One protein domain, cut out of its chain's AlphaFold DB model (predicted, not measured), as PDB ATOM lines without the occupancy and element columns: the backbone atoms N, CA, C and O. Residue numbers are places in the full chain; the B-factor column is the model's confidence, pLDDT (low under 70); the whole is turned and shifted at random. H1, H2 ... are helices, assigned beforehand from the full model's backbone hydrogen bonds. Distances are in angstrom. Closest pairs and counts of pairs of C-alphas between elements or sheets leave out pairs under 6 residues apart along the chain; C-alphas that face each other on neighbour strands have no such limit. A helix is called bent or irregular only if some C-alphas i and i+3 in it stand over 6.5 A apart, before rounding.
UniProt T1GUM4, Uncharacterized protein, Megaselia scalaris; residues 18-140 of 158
ATOM      1  N   LYS A  18       7.834  29.324 209.623       94.50
ATOM      2  CA  LYS A  18       8.208  30.687 210.040       94.50
ATOM      3  C   LYS A  18       7.377  31.172 211.232       94.50
ATOM      4  O   LYS A  18       7.918  31.633 212.235       94.50
ATOM      5  N   SER A  19       6.054  31.059 211.123       93.00
ATOM      6  CA  SER A  19       5.110  31.519 212.146       93.00
ATOM      7  C   SER A  19       5.232  30.697 213.427       93.00
ATOM      8  O   SER A  19       5.173  31.249 214.526       93.00
ATOM      9  N   GLU A  20       5.434  29.383 213.294       93.56
ATOM     10  CA  GLU A  20       5.697  28.489 214.425       93.56
ATOM     11  C   GLU A  20       7.001  28.866 215.141       93.56
ATOM     12  O   GLU A  20       7.008  29.019 216.363       93.56
ATOM     13  N   PHE A  21       8.071  29.104 214.383       95.00
ATOM     14  CA  PHE A  21       9.379  29.495 214.901       95.00
ATOM     15  C   PHE A  21       9.334  30.830 215.648       95.00
ATOM     16  O   PHE A  21       9.779  30.924 216.791       95.00
ATOM     17  N   VAL A  22       8.737  31.865 215.051       94.00
ATOM     18  CA  VAL A  22       8.611  33.176 215.708       94.00
ATOM     19  C   VAL A  22       7.764  33.066 216.977       94.00
ATOM     20  O   VAL A  22       8.119  33.634 218.012       94.00
ATOM     21  N   LYS A  23       6.664  32.303 216.939       92.56
ATOM     22  CA  LYS A  23       5.834  32.055 218.125       92.56
ATOM     23  C   LYS A  23       6.630  31.346 219.220       92.56
ATOM     24  O   LYS A  23       6.518  31.721 220.385       92.56
ATOM     25  N   PHE A  24       7.445  30.360 218.855       92.25
ATOM     26  CA  PHE A  24       8.326  29.649 219.773       92.25
ATOM     27  C   PHE A  24       9.335  30.583 220.461       92.25
ATOM     28  O   PHE A  24       9.459  30.537 221.689       92.25
ATOM     29  N   ILE A  25       9.997  31.467 219.704       91.44
ATOM     30  CA  ILE A  25      10.925  32.460 220.262       91.44
ATOM     31  C   ILE A  25      10.187  33.407 221.211       91.44
ATOM     32  O   ILE A  25      10.576  33.515 222.372       91.44
ATOM     33  N   LYS A  26       9.071  34.005 220.773       88.56
ATOM     34  CA  LYS A  26       8.284  34.958 221.578       88.56
ATOM     35  C   LYS A  26       7.760  34.349 222.876       88.56
ATOM     36  O   LYS A  26       7.843  34.976 223.925       88.56
ATOM     37  N   LEU A  27       7.247  33.117 222.831       87.12
ATOM     38  CA  LEU A  27       6.790  32.410 224.033       87.12
ATOM     39  C   LEU A  27       7.931  32.145 225.013       87.12
ATOM     40  O   LEU A  27       7.713  32.163 226.219       87.12
ATOM     41  N   SER A  28       9.132  31.902 224.496       81.00
ATOM     42  CA  SER A  28      10.303  31.617 225.320       81.00
ATOM     43  C   SER A  28      10.917  32.888 225.936       81.00
ATOM     44  O   SER A  28      11.621  32.776 226.934       81.00
ATOM     45  N   SER A  29      10.602  34.076 225.396       77.75
ATOM     46  CA  SER A  29      11.003  35.391 225.935       77.75
ATOM     47  C   SER A  29       9.931  36.049 226.810       77.75
ATOM     48  O   SER A  29      10.202  37.065 227.431       77.75
ATOM     49  N   LYS A  30       8.707  35.509 226.863       73.75
ATOM     50  CA  LYS A  30       7.544  36.193 227.458       73.75
ATOM     51  C   LYS A  30       7.692  36.514 228.952       73.75
ATOM     52  O   LYS A  30       7.108  37.485 229.418       73.75
ATOM     53  N   ASP A  31       8.456  35.700 229.674       70.88
ATOM     54  CA  ASP A  31       8.622  35.803 231.129       70.88
ATOM     55  C   ASP A  31      10.005  36.370 231.529       70.88
ATOM     56  O   ASP A  31      10.432  36.187 232.669       70.88
ATOM     57  N   SER A  32      10.741  36.990 230.596       74.81
ATOM     58  CA  SER A  32      12.073  37.560 230.833       74.81
ATOM     59  C   SER A  32      12.210  38.929 230.174       74.81
ATOM     60  O   SER A  32      11.910  39.083 228.993       74.81
ATOM     61  N   ASP A  33      12.750  39.898 230.913       77.69
ATOM     62  CA  ASP A  33      13.104  41.218 230.371       77.69
ATOM     63  C   ASP A  33      14.321  41.154 229.427       77.69
ATOM     64  O   ASP A  33      14.587  42.097 228.681       77.69
ATOM     65  N   HIS A  34      15.045  40.030 229.444       83.75
ATOM     66  CA  HIS A  34      16.262  39.798 228.676       83.75
ATOM     67  C   HIS A  34      16.124  38.608 227.731       83.75
ATOM     68  O   HIS A  34      15.739  37.513 228.152       83.75
ATOM     69  N   PHE A  35      16.535  38.779 226.475       86.25
ATOM     70  CA  PHE A  35      16.505  37.719 225.464       86.25
ATOM     71  C   PHE A  35      17.362  36.511 225.863       86.25
ATOM     72  O   PHE A  35      17.001  35.363 225.625       86.25
ATOM     73  N   LEU A  36      18.511  36.764 226.488       83.06
ATOM     74  CA  LEU A  36      19.490  35.728 226.820       83.06
ATOM     75  C   LEU A  36      19.203  35.015 228.143       83.06
ATOM     76  O   LEU A  36      19.848  34.008 228.438       83.06
ATOM     77  N   LEU A  37      18.269  35.517 228.953       83.50
ATOM     78  CA  LEU A  37      17.985  34.973 230.276       83.50
ATOM     79  C   LEU A  37      16.614  34.307 230.305       83.50
ATOM     80  O   LEU A  37      15.675  34.690 229.613       83.50
ATOM     81  N   ASN A  38      16.507  33.261 231.110       80.25
ATOM     82  CA  ASN A  38      15.239  32.677 231.495       80.25
ATOM     83  C   ASN A  38      14.729  33.350 232.777       80.25
ATOM     84  O   ASN A  38      15.471  34.027 233.487       80.25
ATOM     85  N   LYS A  39      13.470  33.082 233.123       75.94
ATOM     86  CA  LYS A  39      12.814  33.608 234.331       75.94
ATOM     87  C   LYS A  39      13.544  33.331 235.659       75.94
ATOM     88  O   LYS A  39      13.277  33.997 236.649       75.94
ATOM     89  N   ASN A  40      14.438  32.343 235.699       79.06
ATOM     90  CA  ASN A  40      15.222  31.995 236.886       79.06
ATOM     91  C   ASN A  40      16.613  32.668 236.878       79.06
ATOM     92  O   ASN A  40      17.468  32.289 237.673       79.06
ATOM     93  N   GLY A  41      16.879  33.597 235.951       74.19
ATOM     94  CA  GLY A  41      18.187  34.239 235.766       74.19
ATOM     95  C   GLY A  41      19.248  33.343 235.115       74.19
ATOM     96  O   GLY A  41      20.402  33.740 234.996       74.19
ATOM     97  N   GLY A  42      18.880  32.131 234.689       80.75
ATOM     98  CA  GLY A  42      19.770  31.229 233.962       80.75
ATOM     99  C   GLY A  42      19.800  31.537 232.465       80.75
ATOM    100  O   GLY A  42      18.878  32.138 231.925       80.75
ATOM    101  N   PHE A  43      20.831  31.073 231.765       81.12
ATOM    102  CA  PHE A  43      20.978  31.319 230.331       81.12
ATOM    103  C   PHE A  43      19.927  30.575 229.490       81.12
ATOM    104  O   PHE A  43      19.721  29.364 229.641       81.12
ATOM    105  N   ASN A  44      19.283  31.278 228.560       81.94
ATOM    106  CA  ASN A  44      18.292  30.726 227.643       81.94
ATOM    107  C   ASN A  44      18.952  30.113 226.398       81.94
ATOM    108  O   ASN A  44      18.789  30.568 225.267       81.94
ATOM    109  N   SER A  45      19.699  29.027 226.609       84.69
ATOM    110  CA  SER A  45      20.422  28.339 225.526       84.69
ATOM    111  C   SER A  45      19.517  27.815 224.405       84.69
ATOM    112  O   SER A  45      19.989  27.585 223.295       84.69
ATOM    113  N   VAL A  46      18.224  27.615 224.670       86.81
ATOM    114  CA  VAL A  46      17.286  27.034 223.706       86.81
ATOM    115  C   VAL A  46      17.002  28.002 222.557       86.81
ATOM    116  O   VAL A  46      17.052  27.598 221.398       86.81
ATOM    117  N   GLN A  47      16.737  29.276 222.855       87.19
ATOM    118  CA  GLN A  47      16.465  30.285 221.825       87.19
ATOM    119  C   GLN A  47      17.700  30.576 220.978       87.19
ATOM    120  O   GLN A  47      17.610  30.683 219.760       87.19
ATOM    121  N   ILE A  48      18.858  30.645 221.628       90.56
ATOM    122  CA  ILE A  48      20.144  30.921 220.987       90.56
ATOM    123  C   ILE A  48      20.491  29.802 220.010       90.56
ATOM    124  O   ILE A  48      20.800  30.074 218.854       90.56
ATOM    125  N   LYS A  49      20.328  28.539 220.431       92.06
ATOM    126  CA  LYS A  49      20.469  27.376 219.543       92.06
ATOM    127  C   LYS A  49      19.478  27.411 218.383       92.06
ATOM    128  O   LYS A  49      19.847  27.071 217.270       92.06
ATOM    129  N   ALA A  50      18.236  27.833 218.618       93.56
ATOM    130  CA  ALA A  50      17.236  27.928 217.557       93.56
ATOM    131  C   ALA A  50      17.570  29.019 216.522       93.56
ATOM    132  O   ALA A  50      17.355  28.804 215.332       93.56
ATOM    133  N   ILE A  51      18.105  30.172 216.946       95.62
ATOM    134  CA  ILE A  51      18.574  31.232 216.035       95.62
ATOM    135  C   ILE A  51      19.815  30.779 215.269       95.62
ATOM    136  O   ILE A  51      19.899  31.000 214.064       95.62
ATOM    137  N   HIS A  52      20.760  30.135 215.952       96.69
ATOM    138  CA  HIS A  52      21.952  29.569 215.322       96.69
ATOM    139  C   HIS A  52      21.568  28.557 214.236       96.69
ATOM    140  O   HIS A  52      21.987  28.700 213.090       96.69
ATOM    141  N   GLU A  53      20.658  27.632 214.551       96.06
ATOM    142  CA  GLU A  53      20.110  26.678 213.587       96.06
ATOM    143  C   GLU A  53      19.413  27.386 212.415       96.06
ATOM    144  O   GLU A  53      19.652  27.031 211.268       96.06
ATOM    145  N   LEU A  54      18.597  28.423 212.659       97.31
ATOM    146  CA  LEU A  54      17.955  29.200 211.588       97.31
ATOM    147  C   LEU A  54      18.980  29.767 210.593       97.31
ATOM    148  O   LEU A  54      18.744  29.730 209.384       97.31
ATOM    149  N   ILE A  55      20.099  30.296 211.096       98.06
ATOM    150  CA  ILE A  55      21.169  30.823 210.246       98.06
ATOM    151  C   ILE A  55      21.766  29.689 209.417       98.06
ATOM    152  O   ILE A  55      21.857  29.820 208.200       98.06
ATOM    153  N   TRP A  56      22.074  28.547 210.029       97.12
ATOM    154  CA  TRP A  56      22.579  27.378 209.308       97.12
ATOM    155  C   TRP A  56      21.594  26.828 208.275       97.12
ATOM    156  O   TRP A  56      22.006  26.413 207.197       97.12
ATOM    157  N   GLN A  57      20.289  26.880 208.530       96.62
ATOM    158  CA  GLN A  57      19.278  26.512 207.537       96.62
ATOM    159  C   GLN A  57      19.269  27.475 206.340       96.62
ATOM    160  O   GLN A  57      19.037  27.050 205.208       96.62
ATOM    161  N   PHE A  58      19.572  28.756 206.553       96.81
ATOM    162  CA  PHE A  58      19.808  29.700 205.461       96.81
ATOM    163  C   PHE A  58      21.114  29.395 204.707       96.81
ATOM    164  O   PHE A  58      21.092  29.325 203.478       96.81
ATOM    165  N   LEU A  59      22.226  29.151 205.410       96.81
ATOM    166  CA  LEU A  59      23.521  28.826 204.788       96.81
ATOM    167  C   LEU A  59      23.457  27.528 203.966       96.81
ATOM    168  O   LEU A  59      23.974  27.467 202.856       96.81
ATOM    169  N   ASN A  60      22.693  26.545 204.443       95.25
ATOM    170  CA  ASN A  60      22.396  25.297 203.736       95.25
ATOM    171  C   ASN A  60      21.333  25.445 202.632       95.25
ATOM    172  O   ASN A  60      20.872  24.446 202.083       95.25
ATOM    173  N   LYS A  61      20.920  26.676 202.295       94.38
ATOM    174  CA  LYS A  61      19.964  27.001 201.218       94.38
ATOM    175  C   LYS A  61      18.546  26.429 201.438       94.38
ATOM    176  O   LYS A  61      17.745  26.407 200.505       94.38
ATOM    177  N   ASN A  62      18.197  26.029 202.667       93.62
ATOM    178  CA  ASN A  62      16.855  25.549 203.040       93.62
ATOM    179  C   ASN A  62      15.883  26.694 203.370       93.62
ATOM    180  O   ASN A  62      14.666  26.521 203.304       93.62
ATOM    181  N   VAL A  63      16.409  27.867 203.729       95.00
ATOM    182  CA  VAL A  63      15.634  29.079 204.023       95.00
ATOM    183  C   VAL A  63      16.102  30.208 203.112       95.00
ATOM    184  O   VAL A  63      17.295  30.397 202.904       95.00
ATOM    185  N   ARG A  64      15.160  30.981 202.560       94.94
ATOM    186  CA  ARG A  64      15.467  32.127 201.690       94.94
ATOM    187  C   ARG A  64      15.925  33.340 202.498       94.94
ATOM    188  O   ARG A  64      15.462  33.556 203.619       94.94
ATOM    189  N   LYS A  65      16.770  34.181 201.891       95.44
ATOM    190  CA  LYS A  65      17.319  35.395 202.521       95.44
ATOM    191  C   LYS A  65      16.223  36.344 203.013       95.44
ATOM    192  O   LYS A  65      16.286  36.868 204.121       95.44
ATOM    193  N   GLU A  66      15.187  36.543 202.208       95.62
ATOM    194  CA  GLU A  66      14.061  37.411 202.553       95.62
ATOM    195  C   GLU A  66      13.307  36.867 203.774       95.62
ATOM    196  O   GLU A  66      12.891  37.636 204.639       95.62
ATOM    197  N   THR A  67      13.174  35.541 203.871       96.00
ATOM    198  CA  THR A  67      12.487  34.874 204.979       96.00
ATOM    199  C   THR A  67      13.272  35.010 206.285       96.00
ATOM    200  O   THR A  67      12.682  35.383 207.298       96.00
ATOM    201  N   ILE A  68      14.592  34.776 206.286       96.81
ATOM    202  CA  ILE A  68      15.413  34.945 207.500       96.81
ATOM    203  C   ILE A  68      15.449  36.408 207.967       96.81
ATOM    204  O   ILE A  68      15.293  36.661 209.160       96.81
ATOM    205  N   LEU A  69      15.546  37.381 207.051       97.50
ATOM    206  CA  LEU A  69      15.492  38.805 207.405       97.50
ATOM    207  C   LEU A  69      14.148  39.180 208.042       97.50
ATOM    208  O   LEU A  69      14.123  39.865 209.061       97.50
ATOM    209  N   GLN A  70      13.026  38.691 207.502       96.38
ATOM    210  CA  GLN A  70      11.716  38.886 208.132       96.38
ATOM    211  C   GLN A  70      11.669  38.297 209.545       96.38
ATOM    212  O   GLN A  70      11.175  38.950 210.459       96.38
ATOM    213  N   VAL A  71      12.207  37.089 209.741       97.00
ATOM    214  CA  VAL A  71      12.260  36.459 211.067       97.00
ATOM    215  C   VAL A  71      13.111  37.282 212.033       97.00
ATOM    216  O   VAL A  71      12.666  37.534 213.149       97.00
ATOM    217  N   PHE A  72      14.285  37.761 211.617       97.50
ATOM    218  CA  PHE A  72      15.118  38.638 212.444       97.50
ATOM    219  C   PHE A  72      14.413  39.938 212.804       97.50
ATOM    220  O   PHE A  72      14.443  40.325 213.968       97.50
ATOM    221  N   SER A  73      13.719  40.568 211.855       96.69
ATOM    222  CA  SER A  73      12.915  41.761 212.129       96.69
ATOM    223  C   SER A  73      11.831  41.481 213.173       96.69
ATOM    224  O   SER A  73      11.691  42.230 214.136       96.69
ATOM    225  N   GLU A  74      11.107  40.365 213.050       95.50
ATOM    226  CA  GLU A  74      10.074  39.990 214.017       95.50
ATOM    227  C   GLU A  74      10.658  39.661 215.403       95.50
ATOM    228  O   GLU A  74      10.062  40.031 216.416       95.50
ATOM    229  N   ILE A  75      11.822  39.006 215.475       94.56
ATOM    230  CA  ILE A  75      12.489  38.666 216.743       94.56
ATOM    231  C   ILE A  75      13.070  39.909 217.413       94.56
ATOM    232  O   ILE A  75      12.896  40.061 218.622       94.56
ATOM    233  N   ALA A  76      13.680  40.816 216.649       93.62
ATOM    234  CA  ALA A  76      14.270  42.062 217.137       93.62
ATOM    235  C   ALA A  76      13.269  42.951 217.896       93.62
ATOM    236  O   ALA A  76      13.675  43.757 218.725       93.62
ATOM    237  N   THR A  77      11.964  42.779 217.651       91.50
ATOM    238  CA  THR A  77      10.889  43.492 218.367       91.50
ATOM    239  C   THR A  77      10.444  42.831 219.677       91.50
ATOM    240  O   THR A  77       9.583  43.371 220.365       91.50
ATOM    241  N   THR A  78      10.984  41.659 220.025       89.25
ATOM    242  CA  THR A  78      10.519  40.875 221.183       89.25
ATOM    243  C   THR A  78      11.008  41.460 222.508       89.25
ATOM    244  O   THR A  78      10.231  41.552 223.451       89.25
ATOM    245  N   THR A  79      12.277  41.863 222.574       88.50
ATOM    246  CA  THR A  79      12.906  42.517 223.731       88.50
ATOM    247  C   THR A  79      13.914  43.553 223.236       88.50
ATOM    248  O   THR A  79      14.396  43.468 222.105       88.50
ATOM    249  N   SER A  80      14.253  44.539 224.068       88.69
ATOM    250  CA  SER A  80      15.190  45.611 223.695       88.69
ATOM    251  C   SER A  80      16.601  45.100 223.374       88.69
ATOM    252  O   SER A  80      17.310  45.704 222.571       88.69
ATOM    253  N   ASP A  81      17.001  43.971 223.959       91.31
ATOM    254  CA  ASP A  81      18.301  43.329 223.761       91.31
ATOM    255  C   ASP A  81      18.307  42.241 222.669       91.31
ATOM    256  O   ASP A  81      19.381  41.748 222.317       91.31
ATOM    257  N   ALA A  82      17.157  41.908 222.066       92.69
ATOM    258  CA  ALA A  82      17.043  40.841 221.065       92.69
ATOM    259  C   ALA A  82      17.961  41.056 219.852       92.69
ATOM    260  O   ALA A  82      18.586  40.115 219.369       92.69
ATOM    261  N   SER A  83      18.091  42.302 219.383       95.25
ATOM    262  CA  SER A  83      18.998  42.634 218.273       95.25
ATOM    263  C   SER A  83      20.462  42.359 218.623       95.25
ATOM    264  O   SER A  83      21.201  41.835 217.795       95.25
ATOM    265  N   SER A  84      20.873  42.669 219.859       94.56
ATOM    266  CA  SER A  84      22.232  42.370 220.328       94.56
ATOM    267  C   SER A  84      22.453  40.861 220.419       94.56
ATOM    268  O   SER A  84      23.462  40.369 219.929       94.56
ATOM    269  N   ALA A  85      21.477  40.116 220.943       93.75
ATOM    270  CA  ALA A  85      21.553  38.660 221.020       93.75
ATOM    271  C   ALA A  85      21.655  37.992 219.636       93.75
ATOM    272  O   ALA A  85      22.420  37.046 219.468       93.75
ATOM    273  N   ILE A  86      20.922  38.486 218.628       96.38
ATOM    274  CA  ILE A  86      21.054  38.006 217.241       96.38
ATOM    275  C   ILE A  86      22.479  38.246 216.726       96.38
ATOM    276  O   ILE A  86      23.061  37.349 216.119       96.38
ATOM    277  N   LEU A  87      23.049  39.428 216.979       97.06
ATOM    278  CA  LEU A  87      24.414  39.759 216.558       97.06
ATOM    279  C   LEU A  87      25.468  38.894 217.252       97.06
ATOM    280  O   LEU A  87      26.412  38.465 216.597       97.06
ATOM    281  N   ASP A  88      25.285  38.568 218.531       94.94
ATOM    282  CA  ASP A  88      26.186  37.660 219.248       94.94
ATOM    283  C   ASP A  88      26.176  36.250 218.626       94.94
ATOM    284  O   ASP A  88      27.224  35.618 218.486       94.94
ATOM    285  N   VAL A  89      25.011  35.763 218.179       96.50
ATOM    286  CA  VAL A  89      24.920  34.486 217.450       96.50
ATOM    287  C   VAL A  89      25.552  34.586 216.062       96.50
ATOM    288  O   VAL A  89      26.250  33.662 215.651       96.50
ATOM    289  N   LEU A  90      25.342  35.695 215.348       97.56
ATOM    290  CA  LEU A  90      25.978  35.930 214.050       97.56
ATOM    291  C   LEU A  90      27.504  35.964 214.167       97.56
ATOM    292  O   LEU A  90      28.156  35.389 213.310       97.56
ATOM    293  N   ASN A  91      28.068  36.546 215.229       96.19
ATOM    294  CA  ASN A  91      29.508  36.490 215.503       96.19
ATOM    295  C   ASN A  91      30.008  35.052 215.681       96.19
ATOM    296  O   ASN A  91      31.067  34.698 215.176       96.19
ATOM    297  N   ASN A  92      29.239  34.192 216.354       95.62
ATOM    298  CA  ASN A  92      29.618  32.784 216.459       95.62
ATOM    299  C   ASN A  92      29.614  32.087 215.083       95.62
ATOM    300  O   ASN A  92      30.547  31.360 214.756       95.62
ATOM    301  N   VAL A  93      28.605  32.354 214.246       97.12
ATOM    302  CA  VAL A  93      28.559  31.820 212.871       97.12
ATOM    303  C   VAL A  93      29.664  32.417 211.987       97.12
ATOM    304  O   VAL A  93      30.192  31.736 211.110       97.12
ATOM    305  N   ASP A  94      30.062  33.665 212.222       96.25
ATOM    306  CA  ASP A  94      31.200  34.293 211.546       96.25
ATOM    307  C   ASP A  94      32.494  33.517 211.828       96.25
ATOM    308  O   ASP A  94      33.203  33.117 210.903       96.25
ATOM    309  N   CYS A  95      32.751  33.184 213.097       94.31
ATOM    310  CA  CYS A  95      33.876  32.332 213.484       94.31
ATOM    311  C   CYS A  95      33.813  30.946 212.822       94.31
ATOM    312  O   CYS A  95      34.831  30.432 212.369       94.31
ATOM    313  N   GLU A  96      32.628  30.338 212.743       94.50
ATOM    314  CA  GLU A  96      32.444  29.022 212.115       94.50
ATOM    315  C   GLU A  96      32.692  29.064 210.593       94.50
ATOM    316  O   GLU A  96      33.359  28.185 210.049       94.50
ATOM    317  N   THR A  97      32.200  30.099 209.905       94.88
ATOM    318  CA  THR A  97      32.294  30.229 208.435       94.88
ATOM    319  C   THR A  97      33.595  30.864 207.946       94.88
ATOM    320  O   THR A  97      33.948  30.719 206.779       94.88
ATOM    321  N   SER A  98      34.340  31.556 208.809       92.31
ATOM    322  CA  SER A  98      35.646  32.151 208.476       92.31
ATOM    323  C   SER A  98      36.781  31.126 208.380       92.31
ATOM    324  O   SER A  98      37.882  31.459 207.931       92.31
ATOM    325  N   VAL A  99      36.530  29.869 208.759       89.19
ATOM    326  CA  VAL A  99      37.495  28.778 208.616       89.19
ATOM    327  C   VAL A  99      37.824  28.588 207.133       89.19
ATOM    328  O   VAL A  99      37.001  28.109 206.356       89.19
ATOM    329  N   ASN A 100      39.053  28.949 206.743       79.12
ATOM    330  CA  ASN A 100      39.509  28.942 205.352       79.12
ATOM    331  C   ASN A 100      39.728  27.512 204.823       79.12
ATOM    332  O   ASN A 100      40.854  27.030 204.698       79.12
ATOM    333  N   THR A 101      38.623  26.829 204.545       86.88
ATOM    334  CA  THR A 101      38.557  25.497 203.942       86.88
ATOM    335  C   THR A 101      37.626  25.540 202.741       86.88
ATOM    336  O   THR A 101      36.657  26.299 202.741       86.88
ATOM    337  N   ASP A 102      37.885  24.704 201.736       85.69
ATOM    338  CA  ASP A 102      37.048  24.640 200.528       85.69
ATOM    339  C   ASP A 102      35.582  24.319 200.854       85.69
ATOM    340  O   ASP A 102      34.675  24.791 200.175       85.69
ATOM    341  N   ALA A 103      35.347  23.561 201.929       87.00
ATOM    342  CA  ALA A 103      34.018  23.146 202.361       87.00
ATOM    343  C   ALA A 103      33.148  24.275 202.939       87.00
ATOM    344  O   ALA A 103      31.955  24.052 203.054       87.00
ATOM    345  N   MET A 104      33.720  25.426 203.320       91.25
ATOM    346  CA  MET A 104      32.998  26.536 203.973       91.25
ATOM    347  C   MET A 104      32.900  27.804 203.112       91.25
ATOM    348  O   MET A 104      32.332  28.808 203.543       91.25
ATOM    349  N   GLN A 105      33.462  27.796 201.897       92.50
ATOM    350  CA  GLN A 105      33.497  28.983 201.031       92.50
ATOM    351  C   GLN A 105      32.092  29.441 200.615       92.50
ATOM    352  O   GLN A 105      31.795  30.638 200.633       92.50
ATOM    353  N   ASP A 106      31.213  28.500 200.270       94.56
ATOM    354  CA  ASP A 106      29.835  28.782 199.854       94.56
ATOM    355  C   ASP A 106      29.026  29.405 201.003       94.56
ATOM    356  O   ASP A 106      28.351  30.426 200.829       94.56
ATOM    357  N   GLU A 107      29.124  28.818 202.193       96.31
ATOM    358  CA  GLU A 107      28.472  29.267 203.417       96.31
ATOM    359  C   GLU A 107      28.993  30.641 203.830       96.31
ATOM    360  O   GLU A 107      28.197  31.530 204.136       96.31
ATOM    361  N   ARG A 108      30.310  30.871 203.756       96.19
ATOM    362  CA  ARG A 108      30.911  32.184 204.017       96.19
ATOM    363  C   ARG A 108      30.351  33.251 203.081       96.19
ATOM    364  O   ARG A 108      29.965  34.324 203.542       96.19
ATOM    365  N   LEU A 109      30.254  32.970 201.779       95.69
ATOM    366  CA  LEU A 109      29.689  33.914 200.810       95.69
ATOM    367  C   LEU A 109      28.215  34.224 201.102       95.69
ATOM    368  O   LEU A 109      27.815  35.390 201.059       95.69
ATOM    369  N   LEU A 110      27.406  33.212 201.427       97.50
ATOM    370  CA  LEU A 110      26.004  33.404 201.811       97.50
ATOM    371  C   LEU A 110      25.870  34.198 203.113       97.50
ATOM    372  O   LEU A 110      25.028  35.095 203.203       97.50
ATOM    373  N   PHE A 111      26.720  33.920 204.098       97.88
ATOM    374  CA  PHE A 111      26.766  34.645 205.361       97.88
ATOM    375  C   PHE A 111      27.083  36.131 205.144       97.88
ATOM    376  O   PHE A 111      26.349  36.999 205.617       97.88
ATOM    377  N   LEU A 112      28.097  36.449 204.335       96.94
ATOM    378  CA  LEU A 112      28.431  37.831 203.977       96.94
ATOM    379  C   LEU A 112      27.282  38.539 203.242       96.94
ATOM    380  O   LEU A 112      27.006  39.716 203.492       96.94
ATOM    381  N   GLN A 113      26.567  37.828 202.363       96.44
ATOM    382  CA  GLN A 113      25.373  38.361 201.701       96.44
ATOM    383  C   GLN A 113      24.233  38.653 202.684       96.44
ATOM    384  O   GLN A 113      23.527  39.648 202.505       96.44
ATOM    385  N   LEU A 114      24.048  37.814 203.707       97.88
ATOM    386  CA  LEU A 114      23.089  38.060 204.782       97.88
ATOM    387  C   LEU A 114      23.473  39.310 205.577       97.88
ATOM    388  O   LEU A 114      22.630  40.190 205.756       97.88
ATOM    389  N   LEU A 115      24.738  39.425 205.996       97.06
ATOM    390  CA  LEU A 115      25.233  40.578 206.753       97.06
ATOM    391  C   LEU A 115      25.040  41.896 206.001       97.06
ATOM    392  O   LEU A 115      24.597  42.884 206.585       97.06
ATOM    393  N   LYS A 116      25.301  41.902 204.691       95.69
ATOM    394  CA  LYS A 116      25.107  43.081 203.838       95.69
ATOM    395  C   LYS A 116      23.675  43.624 203.874       95.69
ATOM    396  O   LYS A 116      23.478  44.833 203.772       95.69
ATOM    397  N   ASP A 117      22.683  42.744 204.001       96.62
ATOM    398  CA  ASP A 117      21.266  43.111 204.053       96.62
ATOM    399  C   ASP A 117      20.716  43.220 205.488       96.62
ATOM    400  O   ASP A 117      19.565  43.621 205.673       96.62
ATOM    401  N   LEU A 118      21.524  42.915 206.507       96.56
ATOM    402  CA  LEU A 118      21.111  42.908 207.911       96.56
ATOM    403  C   LEU A 118      20.726  44.303 208.423       96.56
ATOM    404  O   LEU A 118      19.834  44.423 209.262       96.56
ATOM    405  N   SER A 119      21.322  45.363 207.865       94.69
ATOM    406  CA  SER A 119      20.995  46.758 208.201       94.69
ATOM    407  C   SER A 119      19.542  47.145 207.898       94.69
ATOM    408  O   SER A 119      19.041  48.144 208.409       94.69
ATOM    409  N   LYS A 120      18.832  46.339 207.093       95.50
ATOM    410  CA  LYS A 120      17.393  46.503 206.831       95.50
ATOM    411  C   LYS A 120      16.526  46.147 208.037       95.50
ATOM    412  O   LYS A 120      15.361  46.533 208.068       95.50
ATOM    413  N   VAL A 121      17.058  45.368 208.980       96.25
ATOM    414  CA  VAL A 121      16.291  44.793 210.097       96.25
ATOM    415  C   VAL A 121      16.923  45.045 211.464       96.25
ATOM    416  O   VAL A 121      16.209  45.028 212.461       96.25
ATOM    417  N   ILE A 122      18.228  45.325 211.519       95.69
ATOM    418  CA  ILE A 122      18.961  45.714 212.727       95.69
ATOM    419  C   ILE A 122      19.675  47.050 212.465       95.69
ATOM    420  O   ILE A 122      20.236  47.223 211.382       95.69
ATOM    421  N   PRO A 123      19.696  48.000 213.421       94.56
ATOM    422  CA  PRO A 123      20.391  49.273 213.249       94.56
ATOM    423  C   PRO A 123      21.872  49.111 212.872       94.56
ATOM    424  O   PRO A 123      22.622  48.397 213.535       94.56
ATOM    425  N   GLU A 124      22.313  49.811 211.825       94.12
ATOM    426  CA  GLU A 124      23.673  49.677 211.279       94.12
ATOM    427  C   GLU A 124      24.775  50.056 212.284       94.12
ATOM    428  O   GLU A 124      25.852  49.460 212.265       94.12
ATOM    429  N   ASN A 125      24.520  51.011 213.185       93.75
ATOM    430  CA  ASN A 125      25.459  51.361 214.256       93.75
ATOM    431  C   ASN A 125      25.729  50.161 215.173       93.75
ATOM    432  O   ASN A 125      26.885  49.864 215.453       93.75
ATOM    433  N   LEU A 126      24.682  49.422 215.547       95.19
ATOM    434  CA  LEU A 126      24.811  48.246 216.399       95.19
ATOM    435  C   LEU A 126      25.572  47.118 215.686       95.19
ATOM    436  O   LEU A 126      26.395  46.450 216.301       95.19
ATOM    437  N   ILE A 127      25.349  46.940 214.378       96.06
ATOM    438  CA  ILE A 127      26.097  45.971 213.559       96.06
ATOM    439  C   ILE A 127      27.598  46.297 213.587       96.06
ATOM    440  O   ILE A 127      28.419  45.416 213.835       96.06
ATOM    441  N   LYS A 128      27.963  47.568 213.376       94.19
ATOM    442  CA  LYS A 128      29.363  48.024 213.364       94.19
ATOM    443  C   LYS A 128      30.054  47.929 214.723       94.19
ATOM    444  O   LYS A 128      31.266  47.771 214.766       94.19
ATOM    445  N   GLU A 129      29.302  48.061 215.810       93.75
ATOM    446  CA  GLU A 129      29.821  47.930 217.175       93.75
ATOM    447  C   GLU A 129      30.062  46.469 217.582       93.75
ATOM    448  O   GLU A 129      30.844  46.218 218.498       93.75
ATOM    449  N   ARG A 130      29.383  45.508 216.935       93.25
ATOM    450  CA  ARG A 130      29.382  44.091 217.336       93.25
ATOM    451  C   ARG A 130      30.208  43.177 216.441       93.25
ATOM    452  O   ARG A 130      30.740  42.206 216.966       93.25
ATOM    453  N   LEU A 131      30.277  43.438 215.135       93.81
ATOM    454  CA  LEU A 131      30.988  42.574 214.185       93.81
ATOM    455  C   LEU A 131      32.452  42.991 214.009       93.81
ATOM    456  O   LEU A 131      32.797  44.168 214.120       93.81
ATOM    457  N   GLU A 132      33.304  42.023 213.668       92.06
ATOM    458  CA  GLU A 132      34.716  42.274 213.390       92.06
ATOM    459  C   GLU A 132      34.922  43.160 212.151       92.06
ATOM    460  O   GLU A 132      34.181  43.094 211.166       92.06
ATOM    461  N   ILE A 133      35.967  43.995 212.189       90.50
ATOM    462  CA  ILE A 133      36.262  44.965 211.124       90.50
ATOM    463  C   ILE A 133      36.498  44.288 209.768       90.50
ATOM    464  O   ILE A 133      36.097  44.844 208.745       90.50
ATOM    465  N   ASP A 134      37.100  43.099 209.762       91.06
ATOM    466  CA  ASP A 134      37.411  42.348 208.546       91.06
ATOM    467  C   ASP A 134      36.123  41.802 207.917       91.06
ATOM    468  O   ASP A 134      35.841  42.077 206.751       91.06
ATOM    469  N   THR A 135      35.245  41.195 208.717       93.88
ATOM    470  CA  THR A 135      33.913  40.763 208.270       93.88
ATOM    471  C   THR A 135      33.053  41.927 207.773       93.88
ATOM    472  O   THR A 135      32.371  41.812 206.752       93.88
ATOM    473  N   LEU A 136      33.104  43.086 208.437       93.75
ATOM    474  CA  LEU A 136      32.409  44.293 207.978       93.75
ATOM    475  C   LEU A 136      32.926  44.791 206.617       93.75
ATOM    476  O   LEU A 136      32.146  45.349 205.836       93.75
ATOM    477  N   GLN A 137      34.220  44.626 206.330       92.12
ATOM    478  CA  GLN A 137      34.811  44.967 205.033       92.12
ATOM    479  C   GLN A 137      34.433  43.951 203.956       92.12
ATOM    480  O   GLN A 137      33.998  44.361 202.877       92.12
ATOM    481  N   ASP A 138      34.521  42.659 204.266       92.25
ATOM    482  CA  ASP A 138      34.142  41.560 203.373       92.25
ATOM    483  C   ASP A 138      32.664  41.649 202.961       92.25
ATOM    484  O   ASP A 138      32.318  41.486 201.789       92.25
ATOM    485  N   ALA A 139      31.779  41.993 203.904       93.44
ATOM    486  CA  ALA A 139      30.354  42.212 203.644       93.44
ATOM    487  C   ALA A 139      30.075  43.533 202.891       93.44
ATOM    488  O   ALA A 139      28.956  43.778 202.428       93.44
ATOM    489  N   GLY A 140      31.080  44.407 202.763       91.19
ATOM    490  CA  GLY A 140      30.971  45.715 202.117       91.19
ATOM    491  C   GLY A 140      30.224  46.773 202.937       91.19
ATOM    492  O   GLY A 140      29.786  47.775 202.366       91.19
TER     493      GLY A 140
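Overview. This is residues 18 to 140 of the 158 residues of an uncharacterized protein of Megaselia scalaris (UniProt T1GUM4). Three helices, H1, H2 and H3, stand as a loosely joined up-and-down bundle, and H4 crosses H2 steeply near the middle of the domain. H5 folds back from the end of H4 and passes by the last residue of H2 and the first residues of H3, while short H6 packs on H4 away from the bundle and short H7 lies near H5. The printed part has 123 residues with seven named helices, H1 to H7 in chain order, and no named strand: the class is all helix. It is compact, with a radius of gyration of the C-alphas of 14.1 A and spans of 42 by 29 by 25 A.

Along the chain. H1, residues 18 to 29, begins with C-alpha 18 at (8.208, 30.687, 210.040) and is 16.8 A long. H2, residues 45 to 59, measures 21.0 A, and H3, residues 65 to 76, 16.4 A. H4, residues 82 to 97, measures 22.5 A and begins with C-alpha 82 at (17.043, 40.841, 221.065). H5, residues 102 to 118, measures 25.3 A and is irregular: C-alphas 103 and 106 are 7.5 A apart. H6 holds residues 124 to 130, and H7 residues 133 to 138, ending with C-alpha 138 at (34.142, 41.560, 203.373).

Arrangement. In the bundle of H1, H2 and H3, up and down, each helix runs against the one before. H1 touches H3 at a shallow tilt of 23 degrees, the closest C-alphas being those of Val 22 and Val 71, 6.8 A. H1 and H2 are close but not clearly touching, with Ile 25 and Gln 47 closest at 6.2 A between C-alphas. H2 and H3 form a helical hairpin, their closest C-alphas those of Phe 58 and Lys 65, 6.9 A. H3 and H4 are the hubs, each touching four helices. H4 touches H2 at a steep tilt of 55 degrees, with the C-alphas of His 52 and Val 89 closest at 6.1 A. H4 and H5 form a helical hairpin, touching with residues 94 to 97 and 104 to 111 alone; the C-alphas of Thr 97 and Arg 108 are closest, 5.0 A. H5 only just touches H2, with 3 pairs of C-alphas within 8 A, closest Leu 59 and Glu 107 at 5.2 A, about perpendicular at 74 degrees. H6 touches H4, closest at the C-alphas of Leu 87 and Arg 130, 6.6 A. H7 touches no helix but is near H5, the C-alphas of Leu 112 and Asp 138 being closest at 6.8 A. Every O i to N i+4 pair is within hydrogen-bond range in H1, H2, H3, H4, H6 and H7; in H5 10 of 13 are.

Size, cuts and confidence. The C-alphas farthest apart, of Asp 31 and Asp 102, are 43.2 A apart. The printed part has no cut. The link from H1 to H2, residues 30 to 44, is long; the other links are tight. The mean pLDDT of the printed part is 91.8, and no printed residue is under 70.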